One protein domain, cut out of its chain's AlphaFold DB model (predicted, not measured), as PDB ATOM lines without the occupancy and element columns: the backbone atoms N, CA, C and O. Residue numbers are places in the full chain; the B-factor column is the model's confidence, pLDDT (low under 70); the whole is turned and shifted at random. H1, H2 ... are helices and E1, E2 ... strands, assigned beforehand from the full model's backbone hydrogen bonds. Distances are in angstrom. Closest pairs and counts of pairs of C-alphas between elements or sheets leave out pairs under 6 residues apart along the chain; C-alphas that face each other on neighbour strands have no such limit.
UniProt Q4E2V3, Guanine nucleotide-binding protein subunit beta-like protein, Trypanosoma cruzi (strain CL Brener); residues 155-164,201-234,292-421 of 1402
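This is residues 155 to 164, 201 to 234 and 292 to 421 of the 1402 residues of the protein "Guanine nucleotide-binding protein subunit beta-like protein" of Trypanosoma cruzi (strain CL Brener) (UniProt Q4E2V3). Three small twisted sheets are stacked face to face, E1 E2 E3 E4 first, E5 E6 E7 E8 in the middle and E9 E10 E11 last. H1 leads away from the first sheet, and residues 229 to 234 stick out; H2, H3 and H4 gather loosely at one side of the stack. The printed part has 174 residues with four named helices and eleven named strands, in the order E1 E2 E3 H1 E4 E5 E6 E7 H2 H3 H4 E8 E9 E10 E11; each sheet is antiparallel, in the orders just named. The class is mixed, helices and strands, and the whole is compact, with a radius of gyration of the C-alphas of 17.3 A and spans of 55 by 41 by 33 A.

Begin with E1, residues 157 to 164, and E2, 201 to 208, where N 160 and O 205 are 2.9 A apart, within hydrogen-bond range. E2 and E3, 212 to 217, form a hairpin, with N 206 and O 214 at 2.8 A; E4, 297 to 302, follows E3 in the sheet, with N 215 and O 298 at 2.8 A. H1, 218 to 233, only grazes this sheet, C-alphas Glu 203 and Leu 218 being the closest of E2 and H1, 5.7 A. Next look at the meander E5, 308 to 314, E6, 319 to 324, and E7, 329 to 333, each strand the antiparallel neighbour of the one before; N 312 and O 321 are 2.9 A apart, N 322 and O 330 2.9 A. E8, 370 to 374, pairs with E7, N 331 and O 372 at 3.0 A. This sheet and the first are face to face, the parts that face each other being 9.4 A apart centre to centre. H2, 339 to 348, only grazes it; H3, 350 to 353, and H4, 357 to 367, touch, with closest C-alphas Ala 352 and Gln 360 at 6.0 A. H4 only grazes the first sheet. A second meander, E9, 382 to 388, E10, 391 to 396, and E11, 400 to 407, has N 386 and O 393 at 3.0 A and N 394 and O 402 at 2.9 A; this sheet and the sheet E5 E6 E7 E8 are face to face, the parts that face each other being 9.2 A apart centre to centre. In H1, H2 and H4 every O i to N i+4 pair is within hydrogen-bond range; H3 is too short for one.

Find C-alpha 157 at (136.977, 147.010, 130.648), where E1 begins its 22.2 A. E2 is 22.7 A long, and H1 runs 22.4 A from C-alpha 218 at (151.312, 140.162, 128.035). E11 ends at C-alpha 407, (154.711, 170.813, 122.615), after 22.2 A.

The farthest C-alphas, of Ala 234 and Leu 412, are 58.5 A apart. Residues 165 to 200 and 235 to 291 are not printed, with C-alpha gaps of 5.5 A and 19.6 A. Of the links printed whole, none is long. Mean pLDDT of the printed part is 80.3; among the 29 residues under 70 are 229 to 234, 347 to 353 and 408 to 417.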
ATOM      1  N   SER A 155     132.220 144.931 135.380       51.96
ATOM      2  CA  SER A 155     132.619 146.294 135.077       51.96
ATOM      3  C   SER A 155     133.141 146.325 133.656       51.96
ATOM      4  O   SER A 155     133.790 145.382 133.207       51.96
ATOM      5  N   TYR A 156     132.833 147.408 132.949       65.55
ATOM      6  CA  TYR A 156     133.341 147.622 131.605       65.55
ATOM      7  C   TYR A 156     134.860 147.787 131.665       65.55
ATOM      8  O   TYR A 156     135.376 148.623 132.415       65.55
ATOM      9  N   LEU A 157     135.547 146.944 130.898       78.23
ATOM     10  CA  LEU A 157     136.977 147.010 130.648       78.23
ATOM     11  C   LEU A 157     137.165 147.613 129.255       78.23
ATOM     12  O   LEU A 157     136.564 147.148 128.286       78.23
ATOM     13  N   THR A 158     137.977 148.657 129.164       81.42
ATOM     14  CA  THR A 158     138.468 149.187 127.888       81.42
ATOM     15  C   THR A 158     139.916 148.758 127.736       81.42
ATOM     16  O   THR A 158     140.660 148.798 128.711       81.42
ATOM     17  N   ALA A 159     140.320 148.300 126.552       84.57
ATOM     18  CA  ALA A 159     141.698 147.887 126.323       84.57
ATOM     19  C   ALA A 159     142.206 148.343 124.957       84.57
ATOM     20  O   ALA A 159     141.437 148.392 123.993       84.57
ATOM     21  N   VAL A 160     143.495 148.669 124.896       84.19
ATOM     22  CA  VAL A 160     144.227 148.986 123.666       84.19
ATOM     23  C   VAL A 160     145.553 148.241 123.675       84.19
ATOM     24  O   VAL A 160     146.318 148.351 124.628       84.19
ATOM     25  N   GLU A 161     145.808 147.498 122.605       81.22
ATOM     26  CA  GLU A 161     147.032 146.728 122.371       81.22
ATOM     27  C   GLU A 161     148.020 147.537 121.530       81.22
ATOM     28  O   GLU A 161     147.621 148.238 120.593       81.22
ATOM     29  N   PHE A 162     149.309 147.399 121.822       79.30
ATOM     30  CA  PHE A 162     150.380 147.921 120.984       79.30
ATOM     31  C   PHE A 162     151.624 147.031 121.078       79.30
ATOM     32  O   PHE A 162     151.828 146.280 122.031       79.30
ATOM     33  N   VAL A 163     152.453 147.090 120.038       68.75
ATOM     34  CA  VAL A 163     153.687 146.304 119.950       68.75
ATOM     35  C   VAL A 163     154.869 147.242 120.087       68.75
ATOM     36  O   VAL A 163     154.974 148.223 119.342       68.75
ATOM     37  N   ARG A 164     155.785 146.918 120.999       65.11
ATOM     38  CA  ARG A 164     157.049 147.632 121.132       65.11
ATOM     39  C   ARG A 164     158.114 146.961 120.272       65.11
ATOM     40  O   ARG A 164     158.323 145.753 120.332       65.11
ATOM     41  N   GLU A 201     157.949 142.660 122.426       62.50
ATOM     42  CA  GLU A 201     157.196 142.762 123.669       62.50
ATOM     43  C   GLU A 201     155.816 143.334 123.344       62.50
ATOM     44  O   GLU A 201     155.676 144.469 122.870       62.50
ATOM     45  N   ARG A 202     154.787 142.505 123.544       74.24
ATOM     46  CA  ARG A 202     153.389 142.908 123.399       74.24
ATOM     47  C   ARG A 202     152.865 143.447 124.712       74.24
ATOM     48  O   ARG A 202     152.914 142.765 125.742       74.24
ATOM     49  N   GLU A 203     152.322 144.648 124.644       85.66
ATOM     50  CA  GLU A 203     151.793 145.355 125.792       85.66
ATOM     51  C   GLU A 203     150.368 145.823 125.531       85.66
ATOM     52  O   GLU A 203     149.960 146.115 124.405       85.66
ATOM     53  N   SER A 204     149.600 145.910 126.610       87.02
ATOM     54  CA  SER A 204     148.211 146.330 126.560       87.02
ATOM     55  C   SER A 204     147.897 147.320 127.675       87.02
ATOM     56  O   SER A 204     148.324 147.171 128.822       87.02
ATOM     57  N   LEU A 205     147.155 148.365 127.322       89.05
ATOM     58  CA  LEU A 205     146.635 149.365 128.247       89.05
ATOM     59  C   LEU A 205     145.204 149.025 128.589       89.05
ATOM     60  O   LEU A 205     144.374 148.910 127.693       89.05
ATOM     61  N   TRP A 206     144.911 148.898 129.875       89.69
ATOM     62  CA  TRP A 206     143.603 148.542 130.403       89.69
ATOM     63  C   TRP A 206     143.021 149.702 131.210       89.69
ATOM     64  O   TRP A 206     143.658 150.246 132.112       89.69
ATOM     65  N   GLY A 207     141.784 150.065 130.898       87.96
ATOM     66  CA  GLY A 207     141.028 151.142 131.516       87.96
ATOM     67  C   GLY A 207     139.796 150.592 132.216       87.96
ATOM     68  O   GLY A 207     138.974 149.893 131.618       87.96
ATOM     69  N   TYR A 208     139.665 150.917 133.496       85.24
ATOM     70  CA  TYR A 208     138.652 150.351 134.374       85.24
ATOM     71  C   TYR A 208     137.509 151.337 134.616       85.24
ATOM     72  O   TYR A 208     137.696 152.553 134.670       85.24
ATOM     73  N   SER A 209     136.315 150.802 134.882       78.72
ATOM     74  CA  SER A 209     135.160 151.602 135.330       78.72
ATOM     75  C   SER A 209     135.377 152.358 136.654       78.72
ATOM     76  O   SER A 209     134.676 153.327 136.924       78.72
ATOM     77  N   THR A 210     136.357 151.943 137.463       76.68
ATOM     78  CA  THR A 210     136.778 152.638 138.692       76.68
ATOM     79  C   THR A 210     137.654 153.862 138.415       76.68
ATOM     80  O   THR A 210     138.020 154.565 139.351       76.68
ATOM     81  N   GLY A 211     138.028 154.088 137.152       79.12
ATOM     82  CA  GLY A 211     138.952 155.139 136.735       79.12
ATOM     83  C   GLY A 211     140.413 154.692 136.700       79.12
ATOM     84  O   GLY A 211     141.256 155.476 136.275       79.12
ATOM     85  N   ALA A 212     140.730 153.460 137.118       87.05
ATOM     86  CA  ALA A 212     142.097 152.943 137.089       87.05
ATOM     87  C   ALA A 212     142.599 152.748 135.651       87.05
ATOM     88  O   ALA A 212     141.869 152.241 134.795       87.05
ATOM     89  N   VAL A 213     143.863 153.096 135.420       89.28
ATOM     90  CA  VAL A 213     144.597 152.821 134.179       89.28
ATOM     91  C   VAL A 213     145.758 151.892 134.514       89.28
ATOM     92  O   VAL A 213     146.554 152.196 135.403       89.28
ATOM     93  N   VAL A 214     145.848 150.757 133.830       90.07
ATOM     94  CA  VAL A 214     146.834 149.697 134.079       90.07
ATOM     95  C   VAL A 214     147.556 149.365 132.779       90.07
ATOM     96  O   VAL A 214     146.932 149.290 131.728       90.07
ATOM     97  N   LEU A 215     148.866 149.161 132.855       90.70
ATOM     98  CA  LEU A 215     149.699 148.634 131.780       90.70
ATOM     99  C   LEU A 215     149.990 147.153 132.053       90.70
ATOM    100  O   LEU A 215     150.324 146.790 133.182       90.70
ATOM    101  N   VAL A 216     149.873 146.313 131.027       88.79
ATOM    102  CA  VAL A 216     150.109 144.868 131.103       88.79
ATOM    103  C   VAL A 216     151.057 144.445 129.986       88.79
ATOM    104  O   VAL A 216     150.693 144.500 128.813       88.79
ATOM    105  N   ASN A 217     152.246 143.963 130.343       86.95
ATOM    106  CA  ASN A 217     153.121 143.223 129.437       86.95
ATOM    107  C   ASN A 217     152.614 141.781 129.347       86.95
ATOM    108  O   ASN A 217     152.751 141.000 130.293       86.95
ATOM    109  N   LEU A 218     152.013 141.431 128.209       83.54
ATOM    110  CA  LEU A 218     151.312 140.162 128.035       83.54
ATOM    111  C   LEU A 218     152.250 138.963 128.168       83.54
ATOM    112  O   LEU A 218     151.847 137.932 128.697       83.54
ATOM    113  N   ARG A 219     153.509 139.078 127.739       79.80
ATOM    114  CA  ARG A 219     154.460 137.960 127.794       79.80
ATOM    115  C   ARG A 219     154.872 137.645 129.227       79.80
ATOM    116  O   ARG A 219     154.759 136.499 129.662       79.80
ATOM    117  N   SER A 220     155.328 138.652 129.966       80.33
ATOM    118  CA  SER A 220     155.711 138.476 131.370       80.33
ATOM    119  C   SER A 220     154.507 138.057 132.213       80.33
ATOM    120  O   SER A 220     154.629 137.190 133.076       80.33
ATOM    121  N   TYR A 221     153.334 138.614 131.903       82.02
ATOM    122  CA  TYR A 221     152.093 138.289 132.589       82.02
ATOM    123  C   TYR A 221     151.652 136.839 132.355       82.02
ATOM    124  O   TYR A 221     151.366 136.108 133.303       82.02
ATOM    125  N   ALA A 222     151.677 136.392 131.098       77.22
ATOM    126  CA  ALA A 222     151.445 135.006 130.707       77.22
ATOM    127  C   ALA A 222     152.340 134.021 131.457       77.22
ATOM    128  O   ALA A 222     151.861 133.009 131.968       77.22
ATOM    129  N   ALA A 223     153.645 134.303 131.464       76.49
ATOM    130  CA  ALA A 223     154.636 133.448 132.094       76.49
ATOM    131  C   ALA A 223     154.367 133.323 133.599       76.49
ATOM    132  O   ALA A 223     154.294 132.206 134.106       76.49
ATOM    133  N   ASP A 224     154.110 134.442 134.286       78.50
ATOM    134  CA  ASP A 224     153.836 134.443 135.728       78.50
ATOM    135  C   ASP A 224     152.542 133.694 136.079       78.50
ATOM    136  O   ASP A 224     152.517 132.923 137.038       78.50
ATOM    137  N   ILE A 225     151.475 133.850 135.288       75.07
ATOM    138  CA  ILE A 225     150.228 133.094 135.496       75.07
ATOM    139  C   ILE A 225     150.455 131.597 135.324       75.07
ATOM    140  O   ILE A 225     150.023 130.822 136.175       75.07
ATOM    141  N   ARG A 226     151.138 131.179 134.250       74.70
ATOM    142  CA  ARG A 226     151.442 129.760 134.017       74.70
ATOM    143  C   ARG A 226     152.252 129.180 135.167       74.70
ATOM    144  O   ARG A 226     151.929 128.093 135.632       74.70
ATOM    145  N   SER A 227     153.245 129.918 135.667       74.03
ATOM    146  CA  SER A 227     153.997 129.511 136.851       74.03
ATOM    147  C   SER A 227     153.078 129.354 138.062       74.03
ATOM    148  O   SER A 227     153.094 128.300 138.688       74.03
ATOM    149  N   ARG A 228     152.229 130.345 138.371       73.36
ATOM    150  CA  ARG A 228     151.286 130.286 139.508       73.36
ATOM    151  C   ARG A 228     150.310 129.108 139.414       73.36
ATOM    152  O   ARG A 228     150.125 128.418 140.414       73.36
ATOM    153  N   LEU A 229     149.746 128.844 138.233       67.74
ATOM    154  CA  LEU A 229     148.874 127.687 137.988       67.74
ATOM    155  C   LEU A 229     149.631 126.365 138.159       67.74
ATOM    156  O   LEU A 229     149.156 125.462 138.847       67.74
ATOM    157  N   TYR A 230     150.843 126.265 137.601       66.75
ATOM    158  CA  TYR A 230     151.692 125.087 137.771       66.75
ATOM    159  C   TYR A 230     151.943 124.798 139.257       66.75
ATOM    160  O   TYR A 230     151.697 123.683 139.707       66.75
ATOM    161  N   TYR A 231     152.309 125.805 140.057       60.85
ATOM    162  CA  TYR A 231     152.503 125.644 141.505       60.85
ATOM    163  C   TYR A 231     151.259 125.174 142.259       60.85
ATOM    164  O   TYR A 231     151.386 124.398 143.203       60.85
ATOM    165  N   GLN A 232     150.078 125.656 141.868       61.08
ATOM    166  CA  GLN A 232     148.820 125.277 142.509       61.08
ATOM    167  C   GLN A 232     148.468 123.806 142.253       61.08
ATOM    168  O   GLN A 232     147.888 123.154 143.117       61.08
ATOM    169  N   THR A 233     148.866 123.274 141.095       57.31
ATOM    170  CA  THR A 233     148.659 121.863 140.721       57.31
ATOM    171  C   THR A 233     149.814 120.932 141.119       57.31
ATOM    172  O   THR A 233     149.620 119.718 141.195       57.31
ATOM    173  N   ALA A 234     151.008 121.472 141.379       60.36
ATOM    174  CA  ALA A 234     152.213 120.694 141.648       60.36
ATOM    175  C   ALA A 234     152.174 119.977 143.005       60.36
ATOM    176  O   ALA A 234     151.689 120.505 144.011       60.36
ATOM    177  N   LYS A 292     149.591 139.113 146.048       69.85
ATOM    178  CA  LYS A 292     150.550 139.876 145.242       69.85
ATOM    179  C   LYS A 292     150.103 139.970 143.792       69.85
ATOM    180  O   LYS A 292     149.755 138.959 143.172       69.85
ATOM    181  N   ALA A 293     150.211 141.178 143.243       73.44
ATOM    182  CA  ALA A 293     149.989 141.422 141.831       73.44
ATOM    183  C   ALA A 293     150.913 140.542 140.958       73.44
ATOM    184  O   ALA A 293     152.007 140.149 141.384       73.44
ATOM    185  N   PRO A 294     150.459 140.166 139.757       80.85
ATOM    186  CA  PRO A 294     151.236 139.349 138.841       80.85
ATOM    187  C   PRO A 294     152.343 140.155 138.156       80.85
ATOM    188  O   PRO A 294     152.207 141.364 137.944       80.85
ATOM    189  N   ARG A 295     153.446 139.488 137.794       82.46
ATOM    190  CA  ARG A 295     154.557 140.148 137.088       82.46
ATOM    191  C   ARG A 295     154.092 140.672 135.729       82.46
ATOM    192  O   ARG A 295     153.233 140.087 135.078       82.46
ATOM    193  N   GLY A 296     154.682 141.787 135.304       81.68
ATOM    194  CA  GLY A 296     154.324 142.458 134.053       81.68
ATOM    195  C   GLY A 296     153.078 143.341 134.137       81.68
ATOM    196  O   GLY A 296     152.688 143.899 133.118       81.68
ATOM    197  N   VAL A 297     152.459 143.497 135.312       87.55
ATOM    198  CA  VAL A 297     151.292 144.370 135.502       87.55
ATOM    199  C   VAL A 297     151.664 145.582 136.341       87.55
ATOM    200  O   VAL A 297     152.255 145.463 137.409       87.55
ATOM    201  N   LEU A 298     151.287 146.763 135.860       87.31
ATOM    202  CA  LEU A 298     151.649 148.030 136.468       87.31
ATOM    203  C   LEU A 298     150.454 148.978 136.490       87.31
ATOM    204  O   LEU A 298     149.872 149.303 135.458       87.31
ATOM    205  N   LEU A 299     150.130 149.510 137.664       88.96
ATOM    206  CA  LEU A 299     149.169 150.600 137.777       88.96
ATOM    207  C   LEU A 299     149.827 151.907 137.288       88.96
ATOM    208  O   LEU A 299     150.962 152.214 137.644       88.96
ATOM    209  N   LEU A 300     149.123 152.704 136.491       86.76
ATOM    210  CA  LEU A 300     149.564 154.039 136.066       86.76
ATOM    211  C   LEU A 300     149.031 155.099 137.030       86.76
ATOM    212  O   LEU A 300     149.815 155.802 137.670       86.76
ATOM    213  N   GLY A 301     147.712 155.114 137.215       86.66
ATOM    214  CA  GLY A 301     147.007 156.015 138.119       86.66
ATOM    215  C   GLY A 301     145.492 155.875 137.986       86.66
ATOM    216  O   GLY A 301     144.998 154.880 137.449       86.66
ATOM    217  N   TYR A 302     144.765 156.873 138.488       85.90
ATOM    218  CA  TYR A 302     143.302 156.914 138.487       85.90
ATOM    219  C   TYR A 302     142.788 158.218 137.885       85.90
ATOM    220  O   TYR A 302     143.372 159.273 138.121       85.90
ATOM    221  N   HIS A 303     141.667 158.153 137.168       84.03
ATOM    222  CA  HIS A 303     140.808 159.310 136.930       84.03
ATOM    223  C   HIS A 303     140.072 159.710 138.210       84.03
ATOM    224  O   HIS A 303     139.791 158.884 139.077       84.03
ATOM    225  N   ASN A 304     139.762 161.000 138.328       74.09
ATOM    226  CA  ASN A 304     139.174 161.550 139.543       74.09
ATOM    227  C   ASN A 304     137.721 161.107 139.740       74.09
ATOM    228  O   ASN A 304     137.326 160.815 140.869       74.09
ATOM    229  N   VAL A 305     136.914 161.098 138.674       73.81
ATOM    230  CA  VAL A 305     135.495 160.739 138.749       73.81
ATOM    231  C   VAL A 305     135.105 159.854 137.565       73.81
ATOM    232  O   VAL A 305     135.209 160.247 136.407       73.81
ATOM    233  N   GLY A 306     134.581 158.667 137.869       73.31
ATOM    234  CA  GLY A 306     134.049 157.740 136.871       73.31
ATOM    235  C   GLY A 306     135.098 156.862 136.187       73.31
ATOM    236  O   GLY A 306     136.252 156.787 136.603       73.31
ATOM    237  N   GLY A 307     134.644 156.139 135.163       82.92
ATOM    238  CA  GLY A 307     135.443 155.150 134.447       82.92
ATOM    239  C   GLY A 307     136.302 155.727 133.330       82.92
ATOM    240  O   GLY A 307     136.105 156.856 132.880       82.92
ATOM    241  N   VAL A 308     137.228 154.908 132.844       88.27
ATOM    242  CA  VAL A 308     137.974 155.180 131.612       88.27
ATOM    243  C   VAL A 308     137.118 154.760 130.416       88.27
ATOM    244  O   VAL A 308     136.714 153.602 130.316       88.27
ATOM    245  N   CYS A 309     136.819 155.701 129.521       86.43
ATOM    246  CA  CYS A 309     135.995 155.471 128.329       86.43
ATOM    247  C   CYS A 309     136.820 155.171 127.079       86.43
ATOM    248  O   CYS A 309     136.370 154.435 126.203       86.43
ATOM    249  N   SER A 310     138.001 155.774 126.973       89.45
ATOM    250  CA  SER A 310     138.856 155.677 125.795       89.45
ATOM    251  C   SER A 310     140.327 155.690 126.192       89.45
ATOM    252  O   SER A 310     140.718 156.305 127.185       89.45
ATOM    253  N   LEU A 311     141.140 154.988 125.409       92.15
ATOM    254  CA  LEU A 311     142.579 154.855 125.589       92.15
ATOM    255  C   LEU A 311     143.254 155.003 124.229       92.15
ATOM    256  O   LEU A 311     142.679 154.620 123.211       92.15
ATOM    257  N   VAL A 312     144.465 155.546 124.216       91.11
ATOM    258  CA  VAL A 312     145.333 155.553 123.037       91.11
ATOM    259  C   VAL A 312     146.798 155.601 123.472       91.11
ATOM    260  O   VAL A 312     147.117 156.125 124.541       91.11
ATOM    261  N   TYR A 313     147.680 155.037 122.653       89.38
ATOM    262  CA  TYR A 313     149.125 155.091 122.835       89.38
ATOM    263  C   TYR A 313     149.747 156.026 121.796       89.38
ATOM    264  O   TYR A 313     149.459 155.922 120.602       89.38
ATOM    265  N   ASP A 314     150.587 156.941 122.262       86.77
ATOM    266  CA  ASP A 314     151.423 157.793 121.431       86.77
ATOM    267  C   ASP A 314     152.809 157.158 121.291       86.77
ATOM    268  O   ASP A 314     153.651 157.256 122.185       86.77
ATOM    269  N   SER A 315     153.046 156.519 120.146       79.57
ATOM    270  CA  SER A 315     154.306 155.835 119.844       79.57
ATOM    271  C   SER A 315     155.501 156.772 119.667       79.57
ATOM    272  O   SER A 315     156.638 156.312 119.743       79.57
ATOM    273  N   LEU A 316     155.274 158.059 119.374       77.80
ATOM    274  CA  LEU A 316     156.361 159.014 119.145       77.80
ATOM    275  C   LEU A 316     156.978 159.440 120.478       77.80
ATOM    276  O   LEU A 316     158.187 159.304 120.672       77.80
ATOM    277  N   ASN A 317     156.133 159.893 121.406       80.70
ATOM    278  CA  ASN A 317     156.582 160.400 122.704       80.70
ATOM    279  C   ASN A 317     156.569 159.336 123.809       80.70
ATOM    280  O   ASN A 317     157.052 159.613 124.907       80.70
ATOM    281  N   ASP A 318     156.059 158.136 123.508       86.26
ATOM    282  CA  ASP A 318     155.976 156.980 124.405       86.26
ATOM    283  C   ASP A 318     155.069 157.204 125.618       86.26
ATOM    284  O   ASP A 318     155.429 156.990 126.780       86.26
ATOM    285  N   LEU A 319     153.867 157.699 125.323       89.62
ATOM    286  CA  LEU A 319     152.888 158.126 126.315       89.62
ATOM    287  C   LEU A 319     151.585 157.346 126.161       89.62
ATOM    288  O   LEU A 319     151.090 157.145 125.053       89.62
ATOM    289  N   ALA A 320     150.976 156.973 127.283       90.71
ATOM    290  CA  ALA A 320     149.583 156.534 127.306       90.71
ATOM    291  C   ALA A 320     148.674 157.731 127.535       90.71
ATOM    292  O   ALA A 320     148.949 158.586 128.373       90.71
ATOM    293  N   ILE A 321     147.542 157.758 126.849       93.67
ATOM    294  CA  ILE A 321     146.554 158.820 126.977       93.67
ATOM    295  C   ILE A 321     145.209 158.170 127.286       93.67
ATOM    296  O   ILE A 321     144.767 157.268 126.573       93.67
ATOM    297  N   SER A 322     144.557 158.624 128.353       93.14
ATOM    298  CA  SER A 322     143.275 158.091 128.812       93.14
ATOM    299  C   SER A 322     142.215 159.181 128.921       93.14
ATOM    300  O   SER A 322     142.457 160.270 129.450       93.14
ATOM    301  N   GLY A 323     141.024 158.875 128.409       91.53
ATOM    302  CA  GLY A 323     139.849 159.736 128.453       91.53
ATOM    303  C   GLY A 323     138.827 159.234 129.467       91.53
ATOM    304  O   GLY A 323     138.392 158.080 129.404       91.53
ATOM    305  N   GLY A 324     138.435 160.104 130.395       88.13
ATOM    306  CA  GLY A 324     137.478 159.802 131.456       88.13
ATOM    307  C   GLY A 324     136.018 160.061 131.075       88.13
ATOM    308  O   GLY A 324     135.706 160.839 130.164       88.13
ATOM    309  N   VAL A 325     135.106 159.441 131.831       84.50
ATOM    310  CA  VAL A 325     133.659 159.748 131.815       84.50
ATOM    311  C   VAL A 325     133.385 161.201 132.225       84.50
ATOM    312  O   VAL A 325     132.441 161.818 131.742       84.50
ATOM    313  N   ASP A 326     134.220 161.765 133.093       82.30
ATOM    314  CA  ASP A 326     134.129 163.143 133.585       82.30
ATOM    315  C   ASP A 326     134.616 164.204 132.580       82.30
ATOM    316  O   ASP A 326     134.634 165.390 132.899       82.30
ATOM    317  N   GLY A 327     135.015 163.802 131.368       86.44
ATOM    318  CA  GLY A 327     135.554 164.719 130.359       86.44
ATOM    319  C   GLY A 327     137.018 165.098 130.591       86.44
ATOM    320  O   GLY A 327     137.534 166.001 129.924       86.44
ATOM    321  N   THR A 328     137.700 164.417 131.519       90.77
ATOM    322  CA  THR A 328     139.125 164.627 131.785       90.77
ATOM    323  C   THR A 328     140.007 163.817 130.843       90.77
ATOM    324  O   THR A 328     139.693 162.679 130.491       90.77
ATOM    325  N   LEU A 329     141.137 164.402 130.445       93.04
ATOM    326  CA  LEU A 329     142.138 163.763 129.592       93.04
ATOM    327  C   LEU A 329     143.476 163.718 130.330       93.04
ATOM    328  O   LEU A 329     144.030 164.770 130.678       93.04
ATOM    329  N   PHE A 330     143.957 162.512 130.629       93.15
ATOM    330  CA  PHE A 330     145.188 162.277 131.390       93.15
ATOM    331  C   PHE A 330     146.252 161.664 130.487       93.15
ATOM    332  O   PHE A 330     145.953 160.820 129.643       93.15
ATOM    333  N   ILE A 331     147.489 162.120 130.663       93.68
ATOM    334  CA  ILE A 331     148.642 161.702 129.866       93.68
ATOM    335  C   ILE A 331     149.676 161.104 130.820       93.68
ATOM    336  O   ILE A 331     150.055 161.728 131.817       93.68
ATOM    337  N   TRP A 332     150.105 159.885 130.519       92.06
ATOM    338  CA  TRP A 332     150.920 159.046 131.384       92.06
ATOM    339  C   TRP A 332     152.240 158.675 130.719       92.06
ATOM    340  O   TRP A 332     152.267 158.269 129.558       92.06
ATOM    341  N   ASP A 333     153.320 158.736 131.490       89.36
ATOM    342  CA  ASP A 333     154.630 158.215 131.114       89.36
ATOM    343  C   ASP A 333     154.682 156.700 131.372       89.36
ATOM    344  O   ASP A 333     154.669 156.238 132.524       89.36
ATOM    345  N   LEU A 334     154.705 155.918 130.292       83.39
ATOM    346  CA  LEU A 334     154.645 154.455 130.331       83.39
ATOM    347  C   LEU A 334     155.989 153.819 130.655       83.39
ATOM    348  O   LEU A 334     156.091 152.998 131.571       83.39
ATOM    349  N   HIS A 335     157.035 154.237 129.954       80.75
ATOM    350  CA  HIS A 335     158.369 153.653 130.074       80.75
ATOM    351  C   HIS A 335     159.352 154.558 130.820       80.75
ATOM    352  O   HIS A 335     160.560 154.368 130.739       80.75
ATOM    353  N   GLN A 336     158.828 155.507 131.604       77.47
ATOM    354  CA  GLN A 336     159.604 156.402 132.464       77.47
ATOM    355  C   GLN A 336     160.638 157.243 131.694       77.47
ATOM    356  O   GLN A 336     161.689 157.586 132.243       77.47
ATOM    357  N   ARG A 337     160.352 157.611 130.436       77.21
ATOM    358  CA  ARG A 337     161.276 158.428 129.627       77.21
ATOM    359  C   ARG A 337     161.530 159.797 130.257       77.21
ATOM    360  O   ARG A 337     162.632 160.328 130.150       77.21
ATOM    361  N   TYR A 338     160.549 160.343 130.975       79.70
ATOM    362  CA  TYR A 338     160.598 161.686 131.559       79.70
ATOM    363  C   TYR A 338     160.775 161.658 133.082       79.70
ATOM    364  O   TYR A 338     160.438 162.620 133.781       79.70
ATOM    365  N   ARG A 339     161.333 160.565 133.622       76.66
ATOM    366  CA  ARG A 339     161.485 160.345 135.068       76.66
ATOM    367  C   ARG A 339     162.189 161.489 135.792       76.66
ATOM    368  O   ARG A 339     161.759 161.875 136.878       76.66
ATOM    369  N   GLY A 340     163.258 162.034 135.206       74.38
ATOM    370  CA  GLY A 340     164.002 163.159 135.784       74.38
ATOM    371  C   GLY A 340     163.120 164.396 135.977       74.38
ATOM    372  O   GLY A 340     163.072 164.958 137.069       74.38
ATOM    373  N   ALA A 341     162.346 164.756 134.954       76.20
ATOM    374  CA  ALA A 341     161.454 165.910 134.995       76.20
ATOM    375  C   ALA A 341     160.246 165.696 135.928       76.20
ATOM    376  O   ALA A 341     159.865 166.605 136.667       76.20
ATOM    377  N   LEU A 342     159.674 164.485 135.956       78.98
ATOM    378  CA  LEU A 342     158.598 164.110 136.886       78.98
ATOM    379  C   LEU A 342     159.051 164.197 138.351       78.98
ATOM    380  O   LEU A 342     158.338 164.761 139.183       78.98
ATOM    381  N   ARG A 343     160.255 163.701 138.664       75.07
ATOM    382  CA  ARG A 343     160.847 163.799 140.008       75.07
ATOM    383  C   ARG A 343     161.021 165.245 140.451       75.07
ATOM    384  O   ARG A 343     160.682 165.578 141.580       75.07
ATOM    385  N   GLU A 344     161.505 166.114 139.572       73.73
ATOM    386  CA  GLU A 344     161.668 167.537 139.890       73.73
ATOM    387  C   GLU A 344     160.336 168.248 140.098       73.73
ATOM    388  O   GLU A 344     160.217 169.064 141.012       73.73
ATOM    389  N   ARG A 345     159.321 167.922 139.291       74.45
ATOM    390  CA  ARG A 345     157.967 168.447 139.484       74.45
ATOM    391  C   ARG A 345     157.404 168.046 140.846       74.45
ATOM    392  O   ARG A 345     156.837 168.896 141.521       74.45
ATOM    393  N   TYR A 346     157.596 166.791 141.252       70.16
ATOM    394  CA  TYR A 346     157.162 166.308 142.561       70.16
ATOM    395  C   TYR A 346     157.957 166.952 143.708       70.16
ATOM    396  O   TYR A 346     157.378 167.355 144.707       70.16
ATOM    397  N   MET A 347     159.275 167.127 143.553       68.38
ATOM    398  CA  MET A 347     160.121 167.771 144.569       68.38
ATOM    399  C   MET A 347     159.832 169.263 144.753       68.38
ATOM    400  O   MET A 347     160.044 169.779 145.849       68.38
ATOM    401  N   LYS A 348     159.366 169.952 143.703       68.90
ATOM    402  CA  LYS A 348     158.897 171.345 143.779       68.90
ATOM    403  C   LYS A 348     157.563 171.478 144.514       68.90
ATOM    404  O   LYS A 348     157.247 172.572 144.977       68.90
ATOM    405  N   ASP A 349     156.791 170.400 144.611       67.21
ATOM    406  CA  ASP A 349     155.514 170.382 145.314       67.21
ATOM    407  C   ASP A 349     155.757 170.224 146.827       67.21
ATOM    408  O   ASP A 349     155.649 169.142 147.405       67.21
ATOM    409  N   GLU A 350     156.160 171.320 147.481       60.65
ATOM    410  CA  GLU A 350     156.409 171.372 148.933       60.65
ATOM    411  C   GLU A 350     155.179 170.941 149.756       60.65
ATOM    412  O   GLU A 350     155.316 170.444 150.878       60.65
ATOM    413  N   GLU A 351     153.970 171.062 149.194       63.56
ATOM    414  CA  GLU A 351     152.745 170.589 149.837       63.56
ATOM    415  C   GLU A 351     152.761 169.068 150.026       63.56
ATOM    416  O   GLU A 351     152.348 168.593 151.084       63.56
ATOM    417  N   ALA A 352     153.305 168.304 149.070       64.90
ATOM    418  CA  ALA A 352     153.331 166.843 149.126       64.90
ATOM    419  C   ALA A 352     154.201 166.310 150.279       64.90
ATOM    420  O   ALA A 352     153.831 165.321 150.914       64.90
ATOM    421  N   LYS A 353     155.312 166.980 150.618       67.02
ATOM    422  CA  LYS A 353     156.174 166.578 151.750       67.02
ATOM    423  C   LYS A 353     155.463 166.725 153.097       67.02
ATOM    424  O   LYS A 353     155.603 165.860 153.957       67.02
ATOM    425  N   ASN A 354     154.654 167.772 153.251       71.62
ATOM    426  CA  ASN A 354     153.953 168.094 154.501       71.62
ATOM    427  C   ASN A 354     152.604 167.367 154.665       71.62
ATOM    428  O   ASN A 354     151.899 167.566 155.659       71.62
ATOM    429  N   MET A 355     152.211 166.527 153.704       74.17
ATOM    430  CA  MET A 355     150.989 165.734 153.801       74.17
ATOM    431  C   MET A 355     151.120 164.602 154.823       74.17
ATOM    432  O   MET A 355     152.179 164.022 155.033       74.17
ATOM    433  N   ARG A 356     149.985 164.219 155.420       81.11
ATOM    434  CA  ARG A 356     149.884 162.959 156.175       81.11
ATOM    435  C   ARG A 356     150.233 161.775 155.256       81.11
ATOM    436  O   ARG A 356     149.948 161.879 154.062       81.11
ATOM    437  N   PRO A 357     150.700 160.627 155.781       79.98
ATOM    438  CA  PRO A 357     151.048 159.456 154.964       79.98
ATOM    439  C   PRO A 357     149.954 159.027 153.971       79.98
ATOM    440  O   PRO A 357     150.241 158.677 152.833       79.98
ATOM    441  N   THR A 358     148.676 159.137 154.349       78.50
ATOM    442  CA  THR A 358     147.541 158.859 153.450       78.50
ATOM    443  C   THR A 358     147.410 159.861 152.300       78.50
ATOM    444  O   THR A 358     147.039 159.479 151.194       78.50
ATOM    445  N   GLY A 359     147.724 161.135 152.547       77.09
ATOM    446  CA  GLY A 359     147.782 162.175 151.522       77.09
ATOM    447  C   GLY A 359     148.994 162.009 150.605       77.09
ATOM    448  O   GLY A 359     148.837 162.126 149.397       77.09
ATOM    449  N   GLN A 360     150.158 161.648 151.158       81.40
ATOM    450  CA  GLN A 360     151.362 161.319 150.385       81.40
ATOM    451  C   GLN A 360     151.123 160.124 149.457       81.40
ATOM    452  O   GLN A 360     151.447 160.187 148.275       81.40
ATOM    453  N   PHE A 361     150.485 159.068 149.963       84.01
ATOM    454  CA  PHE A 361     150.084 157.909 149.171       84.01
ATOM    455  C   PHE A 361     149.119 158.281 148.036       84.01
ATOM    456  O   PHE A 361     149.349 157.912 146.885       84.01
ATOM    457  N   ALA A 362     148.059 159.040 148.333       80.78
ATOM    458  CA  ALA A 362     147.115 159.484 147.311       80.78
ATOM    459  C   ALA A 362     147.811 160.354 146.250       80.78
ATOM    460  O   ALA A 362     147.642 160.119 145.053       80.78
ATOM    461  N   ALA A 363     148.642 161.308 146.681       78.44
ATOM    462  CA  ALA A 363     149.441 162.139 145.790       78.44
ATOM    463  C   ALA A 363     150.360 161.284 144.910       78.44
ATOM    464  O   ALA A 363     150.356 161.468 143.697       78.44
ATOM    465  N   TYR A 364     151.072 160.307 145.479       83.14
ATOM    466  CA  TYR A 364     151.941 159.386 144.745       83.14
ATOM    467  C   TYR A 364     151.188 158.624 143.653       83.14
ATOM    468  O   TYR A 364     151.621 158.612 142.502       83.14
ATOM    469  N   VAL A 365     150.038 158.027 143.982       83.03
ATOM    470  CA  VAL A 365     149.237 157.249 143.022       83.03
ATOM    471  C   VAL A 365     148.762 158.113 141.849       83.03
ATOM    472  O   VAL A 365     148.740 157.634 140.715       83.03
ATOM    473  N   TYR A 366     148.417 159.381 142.092       80.40
ATOM    474  CA  TYR A 366     147.971 160.294 141.039       80.40
ATOM    475  C   TYR A 366     149.107 160.936 140.240       80.40
ATOM    476  O   TYR A 366     148.918 161.194 139.056       80.40
ATOM    477  N   THR A 367     150.255 161.243 140.852       77.50
ATOM    478  CA  THR A 367     151.279 162.099 140.224       77.50
ATOM    479  C   THR A 367     152.482 161.341 139.673       77.50
ATOM    480  O   THR A 367     153.111 161.842 138.745       77.50
ATOM    481  N   ARG A 368     152.787 160.126 140.159       82.24
ATOM    482  CA  ARG A 368     154.040 159.400 139.852       82.24
ATOM    483  C   ARG A 368     154.420 159.306 138.370       82.24
ATOM    484  O   ARG A 368     155.596 159.355 138.032       82.24
ATOM    485  N   ARG A 369     153.426 159.111 137.504       87.82
ATOM    486  CA  ARG A 369     153.563 158.868 136.059       87.82
ATOM    487  C   ARG A 369     152.720 159.841 135.247       87.82
ATOM    488  O   ARG A 369     152.706 159.759 134.029       87.82
ATOM    489  N   LEU A 370     152.000 160.743 135.906       88.29
ATOM    490  CA  LEU A 370     151.114 161.692 135.251       88.29
ATOM    491  C   LEU A 370     151.938 162.878 134.749       88.29
ATOM    492  O   LEU A 370     152.374 163.727 135.530       88.29
ATOM    493  N   THR A 371     152.138 162.958 133.438       87.14
ATOM    494  CA  THR A 371     152.866 164.073 132.820       87.14
ATOM    495  C   THR A 371     151.976 165.305 132.753       87.14
ATOM    496  O   THR A 371     152.378 166.399 133.151       87.14
ATOM    497  N   GLN A 372     150.719 165.134 132.349       89.66
ATOM    498  CA  GLN A 372     149.779 166.231 132.192       89.66
ATOM    499  C   GLN A 372     148.347 165.797 132.500       89.66
ATOM    500  O   GLN A 372     147.903 164.700 132.165       89.66
ATOM    501  N   ARG A 373     147.608 166.721 133.118       89.66
ATOM    502  CA  ARG A 373     146.185 166.596 133.416       89.66
ATOM    503  C   ARG A 373     145.411 167.733 132.769       89.66
ATOM    504  O   ARG A 373     145.660 168.897 133.071       89.66
ATOM    505  N   LEU A 374     144.419 167.385 131.958       90.50
ATOM    506  CA  LEU A 374     143.489 168.327 131.345       90.50
ATOM    507  C   LEU A 374     142.095 168.096 131.935       90.50
ATOM    508  O   LEU A 374     141.373 167.185 131.538       90.50
ATOM    509  N   SER A 375     141.736 168.902 132.940       83.03
ATOM    510  CA  SER A 375     140.501 168.731 133.723       83.03
ATOM    511  C   SER A 375     139.216 169.152 133.002       83.03
ATOM    512  O   SER A 375     138.146 168.715 133.399       83.03
ATOM    513  N   HIS A 376     139.316 169.973 131.955       81.60
ATOM    514  CA  HIS A 376     138.177 170.470 131.171       81.60
ATOM    515  C   HIS A 376     138.402 170.232 129.674       81.60
ATOM    516  O   HIS A 376     138.175 171.121 128.851       81.60
ATOM    517  N   ALA A 377     138.924 169.051 129.322       86.02
ATOM    518  CA  ALA A 377     139.176 168.721 127.925       86.02
ATOM    519  C   ALA A 377     137.857 168.691 127.138       86.02
ATOM    520  O   ALA A 377     137.749 169.359 126.113       86.02
ATOM    521  N   HIS A 378     136.832 168.022 127.669       89.26
ATOM    522  CA  HIS A 378     135.465 168.041 127.145       89.26
ATOM    523  C   HIS A 378     134.456 168.385 128.244       89.26
ATOM    524  O   HIS A 378     134.754 168.271 129.431       89.26
ATOM    525  N   LYS A 379     133.251 168.823 127.855       86.26
ATOM    526  CA  LYS A 379     132.164 169.106 128.817       86.26
ATOM    527  C   LYS A 379     131.472 167.837 129.323       86.26
ATOM    528  O   LYS A 379     130.733 167.891 130.299       86.26
ATOM    529  N   CYS A 380     131.655 166.728 128.615       86.85
ATOM    530  CA  CYS A 380     131.071 165.423 128.906       86.85
ATOM    531  C   CYS A 380     132.109 164.327 128.608       86.85
ATOM    532  O   CYS A 380     133.233 164.635 128.212       86.85
ATOM    533  N   ALA A 381     131.726 163.059 128.767       87.18
ATOM    534  CA  ALA A 381     132.594 161.899 128.586       87.18
ATOM    535  C   ALA A 381     133.354 161.909 127.251       87.18
ATOM    536  O   ALA A 381     132.789 162.215 126.193       87.18
ATOM    537  N   ILE A 382     134.628 161.513 127.304       91.65
ATOM    538  CA  ILE A 382     135.470 161.345 126.116       91.65
ATOM    539  C   ILE A 382     135.208 159.959 125.526       91.65
ATOM    540  O   ILE A 382     135.713 158.946 126.013       91.65
ATOM    541  N   SER A 383     134.404 159.910 124.470       88.05
ATOM    542  CA  SER A 383     133.927 158.674 123.844       88.05
ATOM    543  C   SER A 383     135.000 157.942 123.038       88.05
ATOM    544  O   SER A 383     134.949 156.722 122.905       88.05
ATOM    545  N   SER A 384     135.952 158.675 122.460       90.03
ATOM    546  CA  SER A 384     136.948 158.122 121.539       90.03
ATOM    547  C   SER A 384     138.206 158.981 121.496       90.03
ATOM    548  O   SER A 384     138.114 160.210 121.472       90.03
ATOM    549  N   LEU A 385     139.361 158.326 121.405       93.66
ATOM    550  CA  LEU A 385     140.673 158.943 121.234       93.66
ATOM    551  C   LEU A 385     141.378 158.304 120.038       93.66
ATOM    552  O   LEU A 385     141.236 157.104 119.811       93.66
ATOM    553  N   ALA A 386     142.130 159.101 119.284       91.57
ATOM    554  CA  ALA A 386     142.947 158.623 118.176       91.57
ATOM    555  C   ALA A 386     144.205 159.484 118.013       91.57
ATOM    556  O   ALA A 386     144.168 160.693 118.245       91.57
ATOM    557  N   MET A 387     145.295 158.865 117.564       89.62
ATOM    558  CA  MET A 387     146.525 159.556 117.174       89.62
ATOM    559  C   MET A 387     146.600 159.663 115.652       89.62
ATOM    560  O   MET A 387     146.341 158.693 114.939       89.62
ATOM    561  N   HIS A 388     146.964 160.838 115.144       85.48
ATOM    562  CA  HIS A 388     147.291 161.060 113.740       85.48
ATOM    563  C   HIS A 388     148.630 161.789 113.643       85.48
ATOM    564  O   HIS A 388     148.704 163.007 113.823       85.48
ATOM    565  N   CYS A 389     149.692 161.041 113.338       82.54
ATOM    566  CA  CYS A 389     151.061 161.554 113.400       82.54
ATOM    567  C   CYS A 389     151.356 162.124 114.806       82.54
ATOM    568  O   CYS A 389     151.180 161.409 115.783       82.54
ATOM    569  N   GLU A 390     151.766 163.389 114.921       81.78
ATOM    570  CA  GLU A 390     152.004 164.090 116.192       81.78
ATOM    571  C   GLU A 390     150.744 164.713 116.828       81.78
ATOM    572  O   GLU A 390     150.819 165.321 117.897       81.78
ATOM    573  N   LEU A 391     149.592 164.622 116.151       88.31
ATOM    574  CA  LEU A 391     148.336 165.185 116.633       88.31
ATOM    575  C   LEU A 391     147.539 164.136 117.399       88.31
ATOM    576  O   LEU A 391     147.289 163.034 116.908       88.31
ATOM    577  N   LEU A 392     147.054 164.531 118.567       91.97
ATOM    578  CA  LEU A 392     146.061 163.787 119.324       91.97
ATOM    579  C   LEU A 392     144.674 164.328 118.984       91.97
ATOM    580  O   LEU A 392     144.468 165.538 118.899       91.97
ATOM    581  N   ILE A 393     143.704 163.440 118.811       93.89
ATOM    582  CA  ILE A 393     142.325 163.795 118.482       93.89
ATOM    583  C   ILE A 393     141.406 163.164 119.520       93.89
ATOM    584  O   ILE A 393     141.436 161.950 119.729       93.89
ATOM    585  N   SER A 394     140.569 163.982 120.152       94.44
ATOM    586  CA  SER A 394     139.575 163.532 121.125       94.44
ATOM    587  C   SER A 394     138.161 163.843 120.659       94.44
ATOM    588  O   SER A 394     137.883 164.917 120.124       94.44
ATOM    589  N   GLY A 395     137.261 162.885 120.861       92.08
ATOM    590  CA  GLY A 395     135.835 163.009 120.593       92.08
ATOM    591  C   GLY A 395     135.043 162.951 121.886       92.08
ATOM    592  O   GLY A 395     135.300 162.089 122.727       92.08
ATOM    593  N   GLY A 396     134.090 163.867 122.031       89.40
ATOM    594  CA  GLY A 396     133.222 163.947 123.196       89.40
ATOM    595  C   GLY A 396     131.771 163.575 122.904       89.40
ATOM    596  O   GLY A 396     131.236 163.782 121.809       89.40
ATOM    597  N   VAL A 397     131.088 163.124 123.956       87.48
ATOM    598  CA  VAL A 397     129.618 163.036 124.009       87.48
ATOM    599  C   VAL A 397     128.978 164.435 123.992       87.48
ATOM    600  O   VAL A 397     127.811 164.596 123.665       87.48
ATOM    601  N   ASP A 398     129.755 165.493 124.228       87.47
ATOM    602  CA  ASP A 398     129.320 166.881 124.028       87.47
ATOM    603  C   ASP A 398     129.173 167.289 122.547       87.47
ATOM    604  O   ASP A 398     128.784 168.419 122.249       87.47
ATOM    605  N   GLY A 399     129.478 166.377 121.617       85.32
ATOM    606  CA  GLY A 399     129.403 166.608 120.179       85.32
ATOM    607  C   GLY A 399     130.560 167.435 119.636       85.32
ATOM    608  O   GLY A 399     130.455 167.996 118.549       85.32
ATOM    609  N   THR A 400     131.676 167.525 120.355       90.28
ATOM    610  CA  THR A 400     132.875 168.215 119.872       90.28
ATOM    611  C   THR A 400     134.005 167.239 119.570       90.28
ATOM    612  O   THR A 400     134.153 166.198 120.212       90.28
ATOM    613  N   VAL A 401     134.810 167.586 118.569       92.44
ATOM    614  CA  VAL A 401     136.078 166.932 118.249       92.44
ATOM    615  C   VAL A 401     137.177 167.954 118.455       92.44
ATOM    616  O   VAL A 401     137.154 169.018 117.832       92.44
ATOM    617  N   LYS A 402     138.133 167.644 119.321       93.25
ATOM    618  CA  LYS A 402     139.262 168.518 119.621       93.25
ATOM    619  C   LYS A 402     140.554 167.914 119.109       93.25
ATOM    620  O   LYS A 402     140.756 166.704 119.183       93.25
ATOM    621  N   VAL A 403     141.411 168.778 118.585       92.32
ATOM    622  CA  VAL A 403     142.743 168.427 118.092       92.32
ATOM    623  C   VAL A 403     143.767 169.066 119.006       92.32
ATOM    624  O   VAL A 403     143.718 170.271 119.259       92.32
ATOM    625  N   TRP A 404     144.702 168.252 119.465       91.90
ATOM    626  CA  TRP A 404     145.749 168.615 120.398       91.90
ATOM    627  C   TRP A 404     147.102 168.385 119.739       91.90
ATOM    628  O   TRP A 404     147.298 167.397 119.034       91.90
ATOM    629  N   SER A 405     148.045 169.279 120.002       86.67
ATOM    630  CA  SER A 405     149.439 169.116 119.594       86.67
ATOM    631  C   SER A 405     150.304 169.007 120.825       86.67
ATOM    632  O   SER A 405     150.156 169.808 121.747       86.67
ATOM    633  N   CYS A 406     151.223 168.050 120.806       85.35
ATOM    634  CA  CYS A 406     152.276 167.968 121.800       85.35
ATOM    635  C   CYS A 406     153.298 169.088 121.552       85.35
ATOM    636  O   CYS A 406     153.761 169.269 120.426       85.35
ATOM    637  N   LEU A 407     153.606 169.866 122.586       78.63
ATOM    638  CA  LEU A 407     154.711 170.813 122.615       78.63
ATOM    639  C   LEU A 407     155.780 170.262 123.558       78.63
ATOM    640  O   LEU A 407     155.492 169.977 124.721       78.63
ATOM    641  N   GLU A 408     157.012 170.161 123.071       66.05
ATOM    642  CA  GLU A 408     158.192 169.933 123.903       66.05
ATOM    643  C   GLU A 408     158.981 171.242 123.987       66.05
ATOM    644  O   GLU A 408     159.438 171.779 122.975       66.05
ATOM    645  N   PHE A 409     159.128 171.795 125.191       55.61
ATOM    646  CA  PHE A 409     160.004 172.945 125.406       55.61
ATOM    647  C   PHE A 409     161.452 172.460 125.478       55.61
ATOM    648  O   PHE A 409     161.880 171.941 126.500       55.61
ATOM    649  N   VAL A 410     162.233 172.630 124.413       50.47
ATOM    650  CA  VAL A 410     163.685 172.413 124.495       50.47
ATOM    651  C   VAL A 410     164.297 173.600 125.241       50.47
ATOM    652  O   VAL A 410     164.728 174.574 124.627       50.47
ATOM    653  N   ASP A 411     164.312 173.555 126.573       40.47
ATOM    654  CA  ASP A 411     165.233 174.409 127.319       40.47
ATOM    655  C   ASP A 411     166.667 173.949 127.020       40.47
ATOM    656  O   ASP A 411     166.948 172.759 126.910       40.47
ATOM    657  N   LEU A 412     167.596 174.899 126.891       45.00
ATOM    658  CA  LEU A 412     169.006 174.644 126.550       45.00
ATOM    659  C   LEU A 412     169.760 173.799 127.600       45.00
ATOM    660  O   LEU A 412     170.898 173.391 127.376       45.00
ATOM    661  N   SER A 413     169.156 173.557 128.766       48.11
ATOM    662  CA  SER A 413     169.645 172.583 129.739       48.11
ATOM    663  C   SER A 413     169.342 171.176 129.233       48.11
ATOM    664  O   SER A 413     168.218 170.925 128.832       48.11
ATOM    665  N   SER A 414     170.308 170.260 129.301       48.95
ATOM    666  CA  SER A 414     170.293 168.864 128.819       48.95
ATOM    667  C   SER A 414     169.219 167.933 129.433       48.95
ATOM    668  O   SER A 414     169.493 166.774 129.741       48.95
ATOM    669  N   ARG A 415     168.011 168.428 129.691       53.15
ATOM    670  CA  ARG A 415     166.918 167.760 130.390       53.15
ATOM    671  C   ARG A 415     165.708 167.731 129.470       53.15
ATOM    672  O   ARG A 415     165.260 168.776 129.011       53.15
ATOM    673  N   ALA A 416     165.178 166.535 129.231       59.76
ATOM    674  CA  ALA A 416     163.931 166.362 128.500       59.76
ATOM    675  C   ALA A 416     162.806 167.095 129.246       59.76
ATOM    676  O   ALA A 416     162.479 166.742 130.384       59.76
ATOM    677  N   ALA A 417     162.250 168.142 128.639       69.21
ATOM    678  CA  ALA A 417     161.063 168.789 129.175       69.21
ATOM    679  C   ALA A 417     159.855 167.859 129.069       69.21
ATOM    680  O   ALA A 417     159.814 166.952 128.239       69.21
ATOM    681  N   LEU A 418     158.863 168.089 129.929       79.04
ATOM    682  CA  LEU A 418     157.644 167.295 129.895       79.04
ATOM    683  C   LEU A 418     156.832 167.636 128.638       79.04
ATOM    684  O   LEU A 418     156.582 168.821 128.398       79.04
ATOM    685  N   PRO A 419     156.373 166.624 127.886       81.38
ATOM    686  CA  PRO A 419     155.495 166.835 126.748       81.38
ATOM    687  C   PRO A 419     154.177 167.449 127.226       81.38
ATOM    688  O   PRO A 419     153.530 166.929 128.143       81.38
ATOM    689  N   GLN A 420     153.780 168.567 126.614       84.70
ATOM    690  CA  GLN A 420     152.547 169.271 126.946       84.70
ATOM    691  C   GLN A 420     151.627 169.351 125.730       84.70
ATOM    692  O   GLN A 420     151.861 170.098 124.783       84.70
ATOM    693  N   TYR A 421     150.525 168.619 125.783       89.68
ATOM    694  CA  TYR A 421     149.446 168.697 124.818       89.68
ATOM    695  C   TYR A 421     148.633 169.976 125.005       89.68
ATOM    696  O   TYR A 421     148.087 170.244 126.079       89.68
TER     697      TYR A 421